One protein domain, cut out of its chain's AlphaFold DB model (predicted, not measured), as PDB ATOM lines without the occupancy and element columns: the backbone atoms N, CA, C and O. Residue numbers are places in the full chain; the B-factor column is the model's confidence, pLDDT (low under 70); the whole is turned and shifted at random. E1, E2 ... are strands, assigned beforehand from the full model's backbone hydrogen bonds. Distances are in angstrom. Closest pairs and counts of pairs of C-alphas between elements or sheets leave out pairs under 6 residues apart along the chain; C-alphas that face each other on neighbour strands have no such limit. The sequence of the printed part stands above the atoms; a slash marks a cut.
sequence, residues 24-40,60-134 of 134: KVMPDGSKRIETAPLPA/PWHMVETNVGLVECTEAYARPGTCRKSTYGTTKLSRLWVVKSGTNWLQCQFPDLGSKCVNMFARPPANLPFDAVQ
ATOM      1  N   LYS A  24     -19.379  35.231  16.736       91.12
ATOM      2  CA  LYS A  24     -19.544  36.666  17.000       91.12
ATOM      3  C   LYS A  24     -18.339  37.187  17.751       91.12
ATOM      4  O   LYS A  24     -18.076  36.754  18.871       91.12
ATOM      5  N   VAL A  25     -17.618  38.118  17.137       86.81
ATOM      6  CA  VAL A  25     -16.575  38.880  17.828       86.81
ATOM      7  C   VAL A  25     -17.268  39.973  18.634       86.81
ATOM      8  O   VAL A  25     -18.005  40.792  18.088       86.81
ATOM      9  N   MET A  26     -17.083  39.932  19.943       87.06
ATOM     10  CA  MET A  26     -17.621  40.898  20.888       87.06
ATOM     11  C   MET A  26     -16.749  42.165  20.914       87.06
ATOM     12  O   MET A  26     -15.585  42.117  20.513       87.06
ATOM     13  N   PRO A  27     -17.267  43.306  21.409       86.75
ATOM     14  CA  PRO A  27     -16.497  44.552  21.485       86.75
ATOM     15  C   PRO A  27     -15.221  44.462  22.336       86.75
ATOM     16  O   PRO A  27     -14.292  45.231  22.124       86.75
ATOM     17  N   ASP A  28     -15.166  43.520  23.279       87.94
ATOM     18  CA  ASP A  28     -13.999  43.231  24.124       87.94
ATOM     19  C   ASP A  28     -12.945  42.342  23.431       87.94
ATOM     20  O   ASP A  28     -11.942  41.972  24.039       87.94
ATOM     21  N   GLY A  29     -13.166  41.973  22.165       83.62
ATOM     22  CA  GLY A  29     -12.308  41.075  21.395       83.62
ATOM     23  C   GLY A  29     -12.543  39.585  21.663       83.62
ATOM     24  O   GLY A  29     -11.953  38.747  20.978       83.62
ATOM     25  N   SER A  30     -13.418  39.225  22.608       86.25
ATOM     26  CA  SER A  30     -13.793  37.830  22.848       86.25
ATOM     27  C   SER A  30     -14.645  37.278  21.700       86.25
ATOM     28  O   SER A  30     -15.324  38.016  20.983       86.25
ATOM     29  N   LYS A  31     -14.622  35.955  21.499       87.88
ATOM     30  CA  LYS A  31     -15.498  35.278  20.536       87.88
ATOM     31  C   LYS A  31     -16.609  34.551  21.277       87.88
ATOM     32  O   LYS A  31     -16.340  33.747  22.164       87.88
ATOM     33  N   ARG A  32     -17.853  34.785  20.871       91.38
ATOM     34  CA  ARG A  32     -18.980  33.906  21.187       91.38
ATOM     35  C   ARG A  32     -19.176  32.944  20.036       91.38
ATOM     36  O   ARG A  32     -19.313  33.384  18.896       91.38
ATOM     37  N   ILE A  33     -19.184  31.659  20.355       93.56
ATOM     38  CA  ILE A  33     -19.352  30.596  19.377       93.56
ATOM     39  C   ILE A  33     -20.628  29.822  19.676       93.56
ATOM     40  O   ILE A  33     -20.883  29.443  20.819       93.56
ATOM     41  N   GLU A  34     -21.408  29.576  18.635       95.62
ATOM     42  CA  GLU A  34     -22.564  28.692  18.646       95.62
ATOM     43  C   GLU A  34     -22.289  27.489  17.736       95.62
ATOM     44  O   GLU A  34     -21.613  27.613  16.717       95.62
ATOM     45  N   THR A  35     -22.845  26.328  18.067       95.56
ATOM     46  CA  THR A  35     -22.836  25.147  17.192       95.56
ATOM     47  C   THR A  35     -24.265  24.749  16.847       95.56
ATOM     48  O   THR A  35     -25.204  25.064  17.585       95.56
ATOM     49  N   ALA A  36     -24.440  24.060  15.717       96.19
ATOM     50  CA  ALA A  36     -25.757  23.612  15.289       96.19
ATOM     51  C   ALA A  36     -26.405  22.736  16.377       96.19
ATOM     52  O   ALA A  36     -25.769  21.795  16.864       96.19
ATOM     53  N   PRO A  37     -27.661  23.007  16.766       94.81
ATOM     54  CA  PRO A  37     -28.326  22.214  17.783       94.81
ATOM     55  C   PRO A  37     -28.640  20.820  17.239       94.81
ATOM     56  O   PRO A  37     -29.047  20.654  16.088       94.81
ATOM     57  N   LEU A  38     -28.516  19.812  18.099       93.00
ATOM     58  CA  LEU A  38     -29.008  18.470  17.801       93.00
ATOM     59  C   LEU A  38     -30.533  18.496  17.611       93.00
ATOM     60  O   LEU A  38     -31.235  18.952  18.524       93.00
ATOM     61  N   PRO A  39     -31.068  17.938  16.505       89.44
ATOM     62  CA  PRO A  39     -32.504  17.775  16.310       89.44
ATOM     63  C   PRO A  39     -33.166  17.152  17.537       89.44
ATOM     64  O   PRO A  39     -32.596  16.256  18.158       89.44
ATOM     65  N   ALA A  40     -34.356  17.616  17.920       87.44
ATOM     66  CA  ALA A  40     -35.068  17.114  19.103       87.44
ATOM     67  C   ALA A  40     -35.491  15.638  18.973       87.44
ATOM     68  O   ALA A  40     -35.620  14.940  19.974       87.44
ATOM     69  N   PRO A  60     -18.084  13.523   3.547       97.19
ATOM     70  CA  PRO A  60     -17.402  14.789   3.790       97.19
ATOM     71  C   PRO A  60     -17.148  15.034   5.277       97.19
ATOM     72  O   PRO A  60     -17.936  14.656   6.145       97.19
ATOM     73  N   TRP A  61     -16.071  15.758   5.566       98.25
ATOM     74  CA  TRP A  61     -15.858  16.348   6.884       98.25
ATOM     75  C   TRP A  61     -16.673  17.632   7.028       98.25
ATOM     76  O   TRP A  61     -16.647  18.506   6.162       98.25
ATOM     77  N   HIS A  62     -17.374  17.761   8.148       98.38
ATOM     78  CA  HIS A  62     -18.131  18.952   8.498       98.38
ATOM     79  C   HIS A  62     -17.198  19.955   9.170       98.38
ATOM     80  O   HIS A  62     -16.702  19.727  10.272       98.38
ATOM     81  N   MET A  63     -16.948  21.062   8.492       98.38
ATOM     82  CA  MET A  63     -16.125  22.161   8.962       98.38
ATOM     83  C   MET A  63     -16.959  23.023   9.904       98.38
ATOM     84  O   MET A  63     -17.942  23.631   9.477       98.38
ATOM     85  N   VAL A  64     -16.579  23.059  11.180       97.94
ATOM     86  CA  VAL A  64     -17.300  23.794  12.228       97.94
ATOM     87  C   VAL A  64     -16.332  24.745  12.921       97.94
ATOM     88  O   VAL A  64     -15.243  24.350  13.336       97.94
ATOM     89  N   GLU A  65     -16.711  26.012  13.060       95.56
ATOM     90  CA  GLU A  65     -15.967  26.954  13.896       95.56
ATOM     91  C   GLU A  65     -16.372  26.760  15.363       95.56
ATOM     92  O   GLU A  65     -17.551  26.766  15.702       95.56
ATOM     93  N   THR A  66     -15.387  26.563  16.241       93.12
ATOM     94  CA  THR A  66     -15.573  26.311  17.679       93.12
ATOM     95  C   THR A  66     -14.712  27.267  18.507       93.12
ATOM     96  O   THR A  66     -13.896  28.017  17.967       93.12
ATOM     97  N   ASN A  67     -14.828  27.213  19.838       89.75
ATOM     98  CA  ASN A  67     -13.971  27.998  20.739       89.75
ATOM     99  C   ASN A  67     -12.472  27.670  20.596       89.75
ATOM    100  O   ASN A  67     -11.637  28.501  20.938       89.75
ATOM    101  N   VAL A  68     -12.123  26.489  20.074       89.44
ATOM    102  CA  VAL A  68     -10.726  26.082  19.827       89.44
ATOM    103  C   VAL A  68     -10.259  26.372  18.393       89.44
ATOM    104  O   VAL A  68      -9.145  26.011  18.020       89.44
ATOM    105  N   GLY A  69     -11.096  27.032  17.586       92.19
ATOM    106  CA  GLY A  69     -10.853  27.318  16.173       92.19
ATOM    107  C   GLY A  69     -11.651  26.415  15.231       92.19
ATOM    108  O   GLY A  69     -12.659  25.819  15.618       92.19
ATOM    109  N   LEU A  70     -11.213  26.344  13.972       96.12
ATOM    110  CA  LEU A  70     -11.829  25.488  12.961       96.12
ATOM    111  C   LEU A  70     -11.524  24.015  13.249       96.12
ATOM    112  O   LEU A  70     -10.362  23.628  13.409       96.12
ATOM    113  N   VAL A  71     -12.565  23.191  13.255       97.56
ATOM    114  CA  VAL A  71     -12.468  21.740  13.428       97.56
ATOM    115  C   VAL A  71     -13.110  21.003  12.258       97.56
ATOM    116  O   VAL A  71     -13.986  21.529  11.573       97.56
ATOM    117  N   GLU A  72     -12.650  19.776  12.043       97.88
ATOM    118  CA  GLU A  72     -13.236  18.803  11.123       97.88
ATOM    119  C   GLU A  72     -14.054  17.805  11.940       97.88
ATOM    120  O   GLU A  72     -13.498  17.100  12.783       97.88
ATOM    121  N   CYS A  73     -15.359  17.732  11.697       98.00
ATOM    122  CA  CYS A  73     -16.273  16.846  12.405       98.00
ATOM    123  C   CYS A  73     -16.859  15.773  11.480       98.00
ATOM    124  O   CYS A  73     -17.123  16.013  10.304       98.00
ATOM    125  N   THR A  74     -17.118  14.588  12.021       97.12
ATOM    126  CA  THR A  74     -17.823  13.509  11.304       97.12
ATOM    127  C   THR A  74     -19.314  13.817  11.114       97.12
ATOM    128  O   THR A  74     -19.988  13.209  10.291       97.12
ATOM    129  N   GLU A  75     -19.835  14.811  11.835       94.50
ATOM    130  CA  GLU A  75     -21.211  15.292  11.741       94.50
ATOM    131  C   GLU A  75     -21.303  16.803  11.993       94.50
ATOM    132  O   GLU A  75     -20.457  17.391  12.668       94.50
ATOM    133  N   ALA A  76     -22.377  17.426  11.512       95.56
ATOM    134  CA  ALA A  76     -22.547  18.878  11.548       95.56
ATOM    135  C   ALA A  76     -22.752  19.491  12.950       95.56
ATOM    136  O   ALA A  76     -22.631  20.701  13.119       95.56
ATOM    137  N   TYR A  77     -23.087  18.680  13.954       94.75
ATOM    138  CA  TYR A  77     -23.511  19.149  15.284       94.75
ATOM    139  C   TYR A  77     -22.369  19.279  16.290       94.75
ATOM    140  O   TYR A  77     -22.600  19.694  17.424       94.75
ATOM    141  N   ALA A  78     -21.154  18.895  15.885       94.75
ATOM    142  CA  ALA A  78     -19.953  18.936  16.708       94.75
ATOM    143  C   ALA A  78     -20.136  18.315  18.108       94.75
ATOM    144  O   ALA A  78     -19.782  18.922  19.123       94.75
ATOM    145  N   ARG A  79     -20.715  17.106  18.182       93.94
ATOM    146  CA  ARG A  79     -20.849  16.406  19.465       93.94
ATOM    147  C   ARG A  79     -19.470  16.085  20.059       93.94
ATOM    148  O   ARG A  79     -18.478  15.960  19.334       93.94
ATOM    149  N   PRO A  80     -19.378  15.901  21.386       92.81
ATOM    150  CA  PRO A  80     -18.134  15.472  22.013       92.81
ATOM    151  C   PRO A  80     -17.558  14.210  21.347       92.81
ATOM    152  O   PRO A  80     -18.270  13.228  21.151       92.81
ATOM    153  N   GLY A  81     -16.270  14.251  20.997       95.00
ATOM    154  CA  GLY A  81     -15.544  13.140  20.366       95.00
ATOM    155  C   GLY A  81     -15.677  13.036  18.840       95.00
ATOM    156  O   GLY A  81     -14.930  12.281  18.217       95.00
ATOM    157  N   THR A  82     -16.570  13.803  18.206       96.88
ATOM    158  CA  THR A  82     -16.809  13.704  16.752       96.88
ATOM    159  C   THR A  82     -15.956  14.637  15.921       96.88
ATOM    160  O   THR A  82     -16.037  14.594  14.697       96.88
ATOM    161  N   CYS A  83     -15.161  15.492  16.561       97.81
ATOM    162  CA  CYS A  83     -14.360  16.508  15.898       97.81
ATOM    163  C   CYS A  83     -12.880  16.348  16.215       97.81
ATOM    164  O   CYS A  83     -12.506  15.998  17.333       97.81
ATOM    165  N   ARG A  84     -12.051  16.694  15.235       97.19
ATOM    166  CA  ARG A  84     -10.596  16.797  15.351       97.19
ATOM    167  C   ARG A  84     -10.119  18.160  14.862       97.19
ATOM    168  O   ARG A  84     -10.861  18.903  14.215       97.19
ATOM    169  N   LYS A  85      -8.859  18.488  15.149       96.75
ATOM    170  CA  LYS A  85      -8.225  19.705  14.629       96.75
ATOM    171  C   LYS A  85      -8.325  19.732  13.100       96.75
ATOM    172  O   LYS A  85      -8.045  18.729  12.449       96.75
ATOM    173  N   SER A  86      -8.716  20.878  12.544       96.69
ATOM    174  CA  SER A  86      -8.831  21.036  11.095       96.69
ATOM    175  C   SER A  86      -7.484  20.870  10.389       96.69
ATOM    176  O   SER A  86      -6.457  21.366  10.856       96.69
ATOM    177  N   THR A  87      -7.527  20.201   9.239       96.81
ATOM    178  CA  THR A  87      -6.423  20.055   8.277       96.81
ATOM    179  C   THR A  87      -6.702  20.832   6.983       96.81
ATOM    180  O   THR A  87      -6.082  20.607   5.940       96.81
ATOM    181  N   TYR A  88      -7.672  21.749   7.026       96.00
ATOM    182  CA  TYR A  88      -7.995  22.623   5.906       96.00
ATOM    183  C   TYR A  88      -6.777  23.461   5.497       96.00
ATOM    184  O   TYR A  88      -6.102  24.048   6.341       96.00
ATOM    185  N   GLY A  89      -6.487  23.485   4.195       94.75
ATOM    186  CA  GLY A  89      -5.298  24.124   3.624       94.75
ATOM    187  C   GLY A  89      -4.035  23.254   3.622       94.75
ATOM    188  O   GLY A  89      -3.104  23.564   2.885       94.75
ATOM    189  N   THR A  90      -3.997  22.148   4.374       96.69
ATOM    190  CA  THR A  90      -2.850  21.217   4.389       96.69
ATOM    191  C   THR A  90      -3.167  19.862   3.771       96.69
ATOM    192  O   THR A  90      -2.267  19.170   3.300       96.69
ATOM    193  N   THR A  91      -4.435  19.452   3.774       96.12
ATOM    194  CA  THR A  91      -4.855  18.137   3.283       96.12
ATOM    195  C   THR A  91      -6.099  18.259   2.424       96.12
ATOM    196  O   THR A  91      -7.082  18.878   2.840       96.12
ATOM    197  N   LYS A  92      -6.065  17.618   1.249       96.00
ATOM    198  CA  LYS A  92      -7.209  17.571   0.340       96.00
ATOM    199  C   LYS A  92      -8.252  16.574   0.824       96.00
ATOM    200  O   LYS A  92      -7.991  15.375   0.814       96.00
ATOM    201  N   LEU A  93      -9.418  17.064   1.237       96.44
ATOM    202  CA  LEU A  93     -10.541  16.246   1.710       96.44
ATOM    203  C   LEU A  93     -11.852  16.802   1.159       96.44
ATOM    204  O   LEU A  93     -11.977  18.009   0.954       96.44
ATOM    205  N   SER A  94     -12.838  15.923   0.964       97.81
ATOM    206  CA  SER A  94     -14.224  16.350   0.774       97.81
ATOM    207  C   SER A  94     -14.733  17.007   2.064       97.81
ATOM    208  O   SER A  94     -14.565  16.455   3.160       97.81
ATOM    209  N   ARG A  95     -15.288  18.216   1.941       98.31
ATOM    210  CA  ARG A  95     -15.698  19.069   3.062       98.31
ATOM    211  C   ARG A  95     -17.053  19.723   2.821       98.31
ATOM    212  O   ARG A  95     -17.418  20.028   1.686       98.31
ATOM    213  N   LEU A  96     -17.749  19.980   3.923       98.19
ATOM    214  CA  LEU A  96     -18.977  20.767   4.007       98.19
ATOM    215  C   LEU A  96     -18.854  21.786   5.130       98.19
ATOM    216  O   LEU A  96     -18.396  21.452   6.215       98.19
ATOM    217  N   TRP A  97     -19.288  23.015   4.896       98.19
ATOM    218  CA  TRP A  97     -19.148  24.110   5.850       98.19
ATOM    219  C   TRP A  97     -20.436  24.325   6.623       98.19
ATOM    220  O   TRP A  97     -21.467  24.638   6.034       98.19
ATOM    221  N   VAL A  98     -20.376  24.157   7.944       98.25
ATOM    222  CA  VAL A  98     -21.523  24.355   8.830       98.25
ATOM    223  C   VAL A  98     -21.526  25.793   9.311       98.25
ATOM    224  O   VAL A  98     -20.636  26.221  10.047       98.25
ATOM    225  N   VAL A  99     -22.543  26.538   8.896       97.56
ATOM    226  CA  VAL A  99     -22.636  27.974   9.162       97.56
ATOM    227  C   VAL A  99     -24.027  28.353   9.635       97.56
ATOM    228  O   VAL A  99     -25.013  27.672   9.343       97.56
ATOM    229  N   LYS A 100     -24.107  29.468  10.355       98.06
ATOM    230  CA  LYS A 100     -25.372  30.068  10.772       98.06
ATOM    231  C   LYS A 100     -25.637  31.344   9.980       98.06
ATOM    232  O   LYS A 100     -24.742  32.176   9.835       98.06
ATOM    233  N   SER A 101     -26.872  31.499   9.510       96.75
ATOM    234  CA  SER A 101     -27.383  32.738   8.919       96.75
ATOM    235  C   SER A 101     -28.821  32.975   9.383       96.75
ATOM    236  O   SER A 101     -29.730  32.185   9.101       96.75
ATOM    237  N   GLY A 102     -29.024  34.037  10.157       95.06
ATOM    238  CA  GLY A 102     -30.247  34.298  10.898       95.06
ATOM    239  C   GLY A 102     -30.591  33.145  11.843       95.06
ATOM    240  O   GLY A 102     -29.830  32.767  12.736       95.06
ATOM    241  N   THR A 103     -31.773  32.567  11.641       95.06
ATOM    242  CA  THR A 103     -32.266  31.403  12.390       95.06
ATOM    243  C   THR A 103     -31.889  30.067  11.750       95.06
ATOM    244  O   THR A 103     -32.177  29.015  12.320       95.06
ATOM    245  N   ASN A 104     -31.252  30.087  10.577       96.81
ATOM    246  CA  ASN A 104     -30.969  28.889   9.802       96.81
ATOM    247  C   ASN A 104     -29.554  28.383  10.053       96.81
ATOM    248  O   ASN A 104     -28.594  29.153  10.111       96.81
ATOM    249  N   TRP A 105     -29.443  27.060  10.113       98.00
ATOM    250  CA  TRP A 105     -28.178  26.351  10.019       98.00
ATOM    251  C   TRP A 105     -28.048  25.766   8.624       98.00
ATOM    252  O   TRP A 105     -28.959  25.091   8.133       98.00
ATOM    253  N   LEU A 106     -26.930  26.069   7.980       98.25
ATOM    254  CA  LEU A 106     -26.673  25.726   6.595       98.25
ATOM    255  C   LEU A 106     -25.463  24.802   6.493       98.25
ATOM    256  O   LEU A 106     -24.508  24.930   7.258       98.25
ATOM    257  N   GLN A 107     -25.503  23.913   5.505       98.12
ATOM    258  CA  GLN A 107     -24.325  23.227   4.988       98.12
ATOM    259  C   GLN A 107     -23.979  23.822   3.628       98.12
ATOM    260  O   GLN A 107     -24.759  23.705   2.680       98.12
ATOM    261  N   CYS A 108     -22.831  24.484   3.558       97.88
ATOM    262  CA  CYS A 108     -22.326  25.158   2.371       97.88
ATOM    263  C   CYS A 108     -21.195  24.364   1.718       97.88
ATOM    264  O   CYS A 108     -20.395  23.716   2.395       97.88
ATOM    265  N   GLN A 109     -21.115  24.446   0.393       97.56
ATOM    266  CA  GLN A 109     -20.089  23.765  -0.384       97.56
ATOM    267  C   GLN A 109     -18.687  24.298  -0.085       97.56
ATOM    268  O   GLN A 109     -17.756  23.515   0.049       97.56
ATOM    269  N   PHE A 110     -18.532  25.612   0.053       96.50
ATOM    270  CA  PHE A 110     -17.255  26.295   0.290       96.50
ATOM    271  C   PHE A 110     -17.345  27.176   1.547       96.50
ATOM    272  O   PHE A 110     -18.455  27.368   2.054       96.50
ATOM    273  N   PRO A 111     -16.225  27.733   2.056       94.81
ATOM    274  CA  PRO A 111     -16.240  28.684   3.172       94.81
ATOM    275  C   PRO A 111     -16.800  30.062   2.776       94.81
ATOM    276  O   PRO A 111     -16.198  31.106   3.025       94.81
ATOM    277  N   ASP A 112     -17.958  30.070   2.127       93.69
ATOM    278  CA  ASP A 112     -18.611  31.244   1.575       93.69
ATOM    279  C   ASP A 112     -20.131  31.042   1.570       93.69
ATOM    280  O   ASP A 112     -20.638  30.066   1.012       93.69
ATOM    281  N   LEU A 113     -20.864  31.986   2.161       93.06
ATOM    282  CA  LEU A 113     -22.330  32.011   2.141       93.06
ATOM    283  C   LEU A 113     -22.906  32.278   0.741       93.06
ATOM    284  O   LEU A 113     -24.069  31.969   0.505       93.06
ATOM    285  N   GLY A 114     -22.112  32.825  -0.186       93.81
ATOM    286  CA  GLY A 114     -22.469  32.941  -1.603       93.81
ATOM    287  C   GLY A 114     -22.334  31.632  -2.389       93.81
ATOM    288  O   GLY A 114     -22.758  31.565  -3.544       93.81
ATOM    289  N   SER A 115     -21.751  30.588  -1.789       94.38
ATOM    290  CA  SER A 115     -21.655  29.263  -2.403       94.38
ATOM    291  C   SER A 115     -22.984  28.498  -2.343       94.38
ATOM    292  O   SER A 115     -23.993  28.975  -1.823       94.38
ATOM    293  N   LYS A 116     -23.010  27.276  -2.890       96.75
ATOM    294  CA  LYS A 116     -24.184  26.403  -2.772       96.75
ATOM    295  C   LYS A 116     -24.370  25.992  -1.314       96.75
ATOM    296  O   LYS A 116     -23.595  25.189  -0.802       96.75
ATOM    297  N   CYS A 117     -25.415  26.513  -0.682       97.12
ATOM    298  CA  CYS A 117     -25.784  26.205   0.694       97.12
ATOM    299  C   CYS A 117     -27.179  25.581   0.760       97.12
ATOM    300  O   CYS A 117     -28.100  26.030   0.080       97.12
ATOM    301  N   VAL A 118     -27.346  24.578   1.620       97.69
ATOM    302  CA  VAL A 118     -28.651  23.976   1.926       97.69
ATOM    303  C   VAL A 118     -28.997  24.132   3.396       97.69
ATOM    304  O   VAL A 118     -28.115  24.125   4.252       97.69
ATOM    305  N   ASN A 119     -30.287  24.247   3.703       97.12
ATOM    306  CA  ASN A 119     -30.756  24.292   5.082       97.12
ATOM    307  C   ASN A 119     -30.732  22.886   5.695       97.12
ATOM    308  O   ASN A 119     -31.407  21.982   5.206       97.12
ATOM    309  N   MET A 120     -29.988  22.719   6.789       95.25
ATOM    310  CA  MET A 120     -29.797  21.434   7.471       95.25
ATOM    311  C   MET A 120     -31.102  20.801   7.956       95.25
ATOM    312  O   MET A 120     -31.221  19.577   8.009       95.25
ATOM    313  N   PHE A 121     -32.072  21.636   8.325       93.56
ATOM    314  CA  PHE A 121     -33.338  21.221   8.921       93.56
ATOM    315  C   PHE A 121     -34.509  21.281   7.934       93.56
ATOM    316  O   PHE A 121     -35.655  21.051   8.325       93.56
ATOM    317  N   ALA A 122     -34.249  21.564   6.654       94.31
ATOM    318  CA  ALA A 122     -35.253  21.405   5.613       94.31
ATOM    319  C   ALA A 122     -35.597  19.922   5.396       94.31
ATOM    320  O   ALA A 122     -34.851  19.013   5.765       94.31
ATOM    321  N   ARG A 123     -36.752  19.663   4.778       92.25
ATOM    322  CA  ARG A 123     -37.143  18.298   4.402       92.25
ATOM    323  C   ARG A 123     -36.315  17.823   3.199       92.25
ATOM    324  O   ARG A 123     -36.106  18.617   2.280       92.25
ATOM    325  N   PRO A 124     -35.911  16.542   3.145       89.94
ATOM    326  CA  PRO A 124     -35.330  15.968   1.937       89.94
ATOM    327  C   PRO A 124     -36.253  16.137   0.718       89.94
ATOM    328  O   PRO A 124     -37.473  16.036   0.870       89.94
ATOM    329  N   PRO A 125     -35.702  16.396  -0.482       92.38
ATOM    330  CA  PRO A 125     -34.270  16.456  -0.799       92.38
ATOM    331  C   PRO A 125     -33.620  17.836  -0.574       92.38
ATOM    332  O   PRO A 125     -32.438  18.002  -0.854       92.38
ATOM    333  N   ALA A 126     -34.352  18.839  -0.078       93.19
ATOM    334  CA  ALA A 126     -33.862  20.219   0.007       93.19
ATOM    335  C   ALA A 126     -32.737  20.438   1.041       93.19
ATOM    336  O   ALA A 126     -32.118  21.498   1.051       93.19
ATOM    337  N   ASN A 127     -32.472  19.453   1.902       92.31
ATOM    338  CA  ASN A 127     -31.361  19.443   2.855       92.31
ATOM    339  C   ASN A 127     -30.157  18.601   2.388       92.31
ATOM    340  O   ASN A 127     -29.244  18.381   3.182       92.31
ATOM    341  N   LEU A 128     -30.155  18.105   1.143       94.75
ATOM    342  CA  LEU A 128     -29.027  17.350   0.595       94.75
ATOM    343  C   LEU A 128     -27.865  18.301   0.271       94.75
ATOM    344  O   LEU A 128     -28.033  19.190  -0.564       94.75
ATOM    345  N   PRO A 129     -26.703  18.150   0.924       95.19
ATOM    346  CA  PRO A 129     -25.600  19.084   0.767       95.19
ATOM    347  C   PRO A 129     -24.795  18.826  -0.512       95.19
ATOM    348  O   PRO A 129     -24.879  17.763  -1.125       95.19
ATOM    349  N   PHE A 130     -23.981  19.814  -0.887       96.00
ATOM    350  CA  PHE A 130     -23.059  19.742  -2.020       96.00
ATOM    351  C   PHE A 130     -21.634  19.810  -1.487       96.00
ATOM    352  O   PHE A 130     -21.152  20.901  -1.201       96.00
ATOM    353  N   ASP A 131     -20.966  18.676  -1.303       96.06
ATOM    354  CA  ASP A 131     -19.583  18.679  -0.836       96.06
ATOM    355  C   ASP A 131     -18.609  19.111  -1.940       96.06
ATOM    356  O   ASP A 131     -18.931  19.156  -3.134       96.06
ATOM    357  N   ALA A 132     -17.403  19.489  -1.529       96.56
ATOM    358  CA  ALA A 132     -16.307  19.752  -2.447       96.56
ATOM    359  C   ALA A 132     -14.979  19.298  -1.847       96.56
ATOM    360  O   ALA A 132     -14.737  19.456  -0.650       96.56
ATOM    361  N   VAL A 133     -14.099  18.770  -2.703       96.94
ATOM    362  CA  VAL A 133     -12.707  18.489  -2.337       96.94
ATOM    363  C   VAL A 133     -11.947  19.807  -2.285       96.94
ATOM    364  O   VAL A 133     -11.890  20.533  -3.278       96.94
ATOM    365  N   GLN A 134     -11.381  20.109  -1.123       93.94
ATOM    366  CA  GLN A 134     -10.683  21.362  -0.818       93.94
ATOM    367  C   GLN A 134      -9.341  21.073  -0.176       93.94
ATOM    368  O   GLN A 134      -9.257  20.007   0.467       93.94
TER     369      GLN A 134
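AT A GLANCE: This is residues 24 to 40 and 60 to 134 of the 134 residues of an uncharacterized protein of Burkholderiales bacterium (UniProt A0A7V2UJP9). There is little regular structure: one strongly twisted sheet, in which two antiparallel three-strand meanders, E2 E3 E4 and E5 E6 E7, join side by side through parallel E2 and E5. The mixed sheet's order is E4 E3 E2 E5 E6 E7; E1 pairs with no named strand. The printed part has 92 residues, 33 in seven named strands, E1 to E7 along the chain, and no named helix: all strand, compact, radius of gyration of the C-alphas 13.1 A, spans 41 by 32 by 28 A.

IN THESE COORDINATES: E1, residues 31 to 33, 6.2 A long, begins at C-alpha (-15.498, 35.278, 20.536). E2 is residues 61 to 66, 14.7 A; E3 69 to 73, 12.4 A; E4 83 to 85, 7.0 A; E5 94 to 101, 22.5 A; E6 104 to 108, 12.0 A. E7, 117 to 119, 6.9 A, ends at C-alpha (-30.756, 24.292, 5.082).

HOW THE PARTS SIT: E2 and E5 are parallel at 40 degrees, with N 63 and O 96 2.7 A apart. Hairpins are E2 and E3 (N 62 and O 73, 2.8 A), E3 and E4 (N 72 and O 84, 2.9 A), E5 and E6 (N 97 and O 108, 2.8 A), E6 and E7 (N 107 and O 118, 2.9 A). The closest C-alphas of E1 and E2, Ile 33 and Thr 66, are 6.0 A apart.

THE WHOLE: Residues 41 to 59 are not printed; C-alphas 40 and 60 are 23.5 A apart. Of the links printed whole, none is long. No printed residue is under 70 in pLDDT.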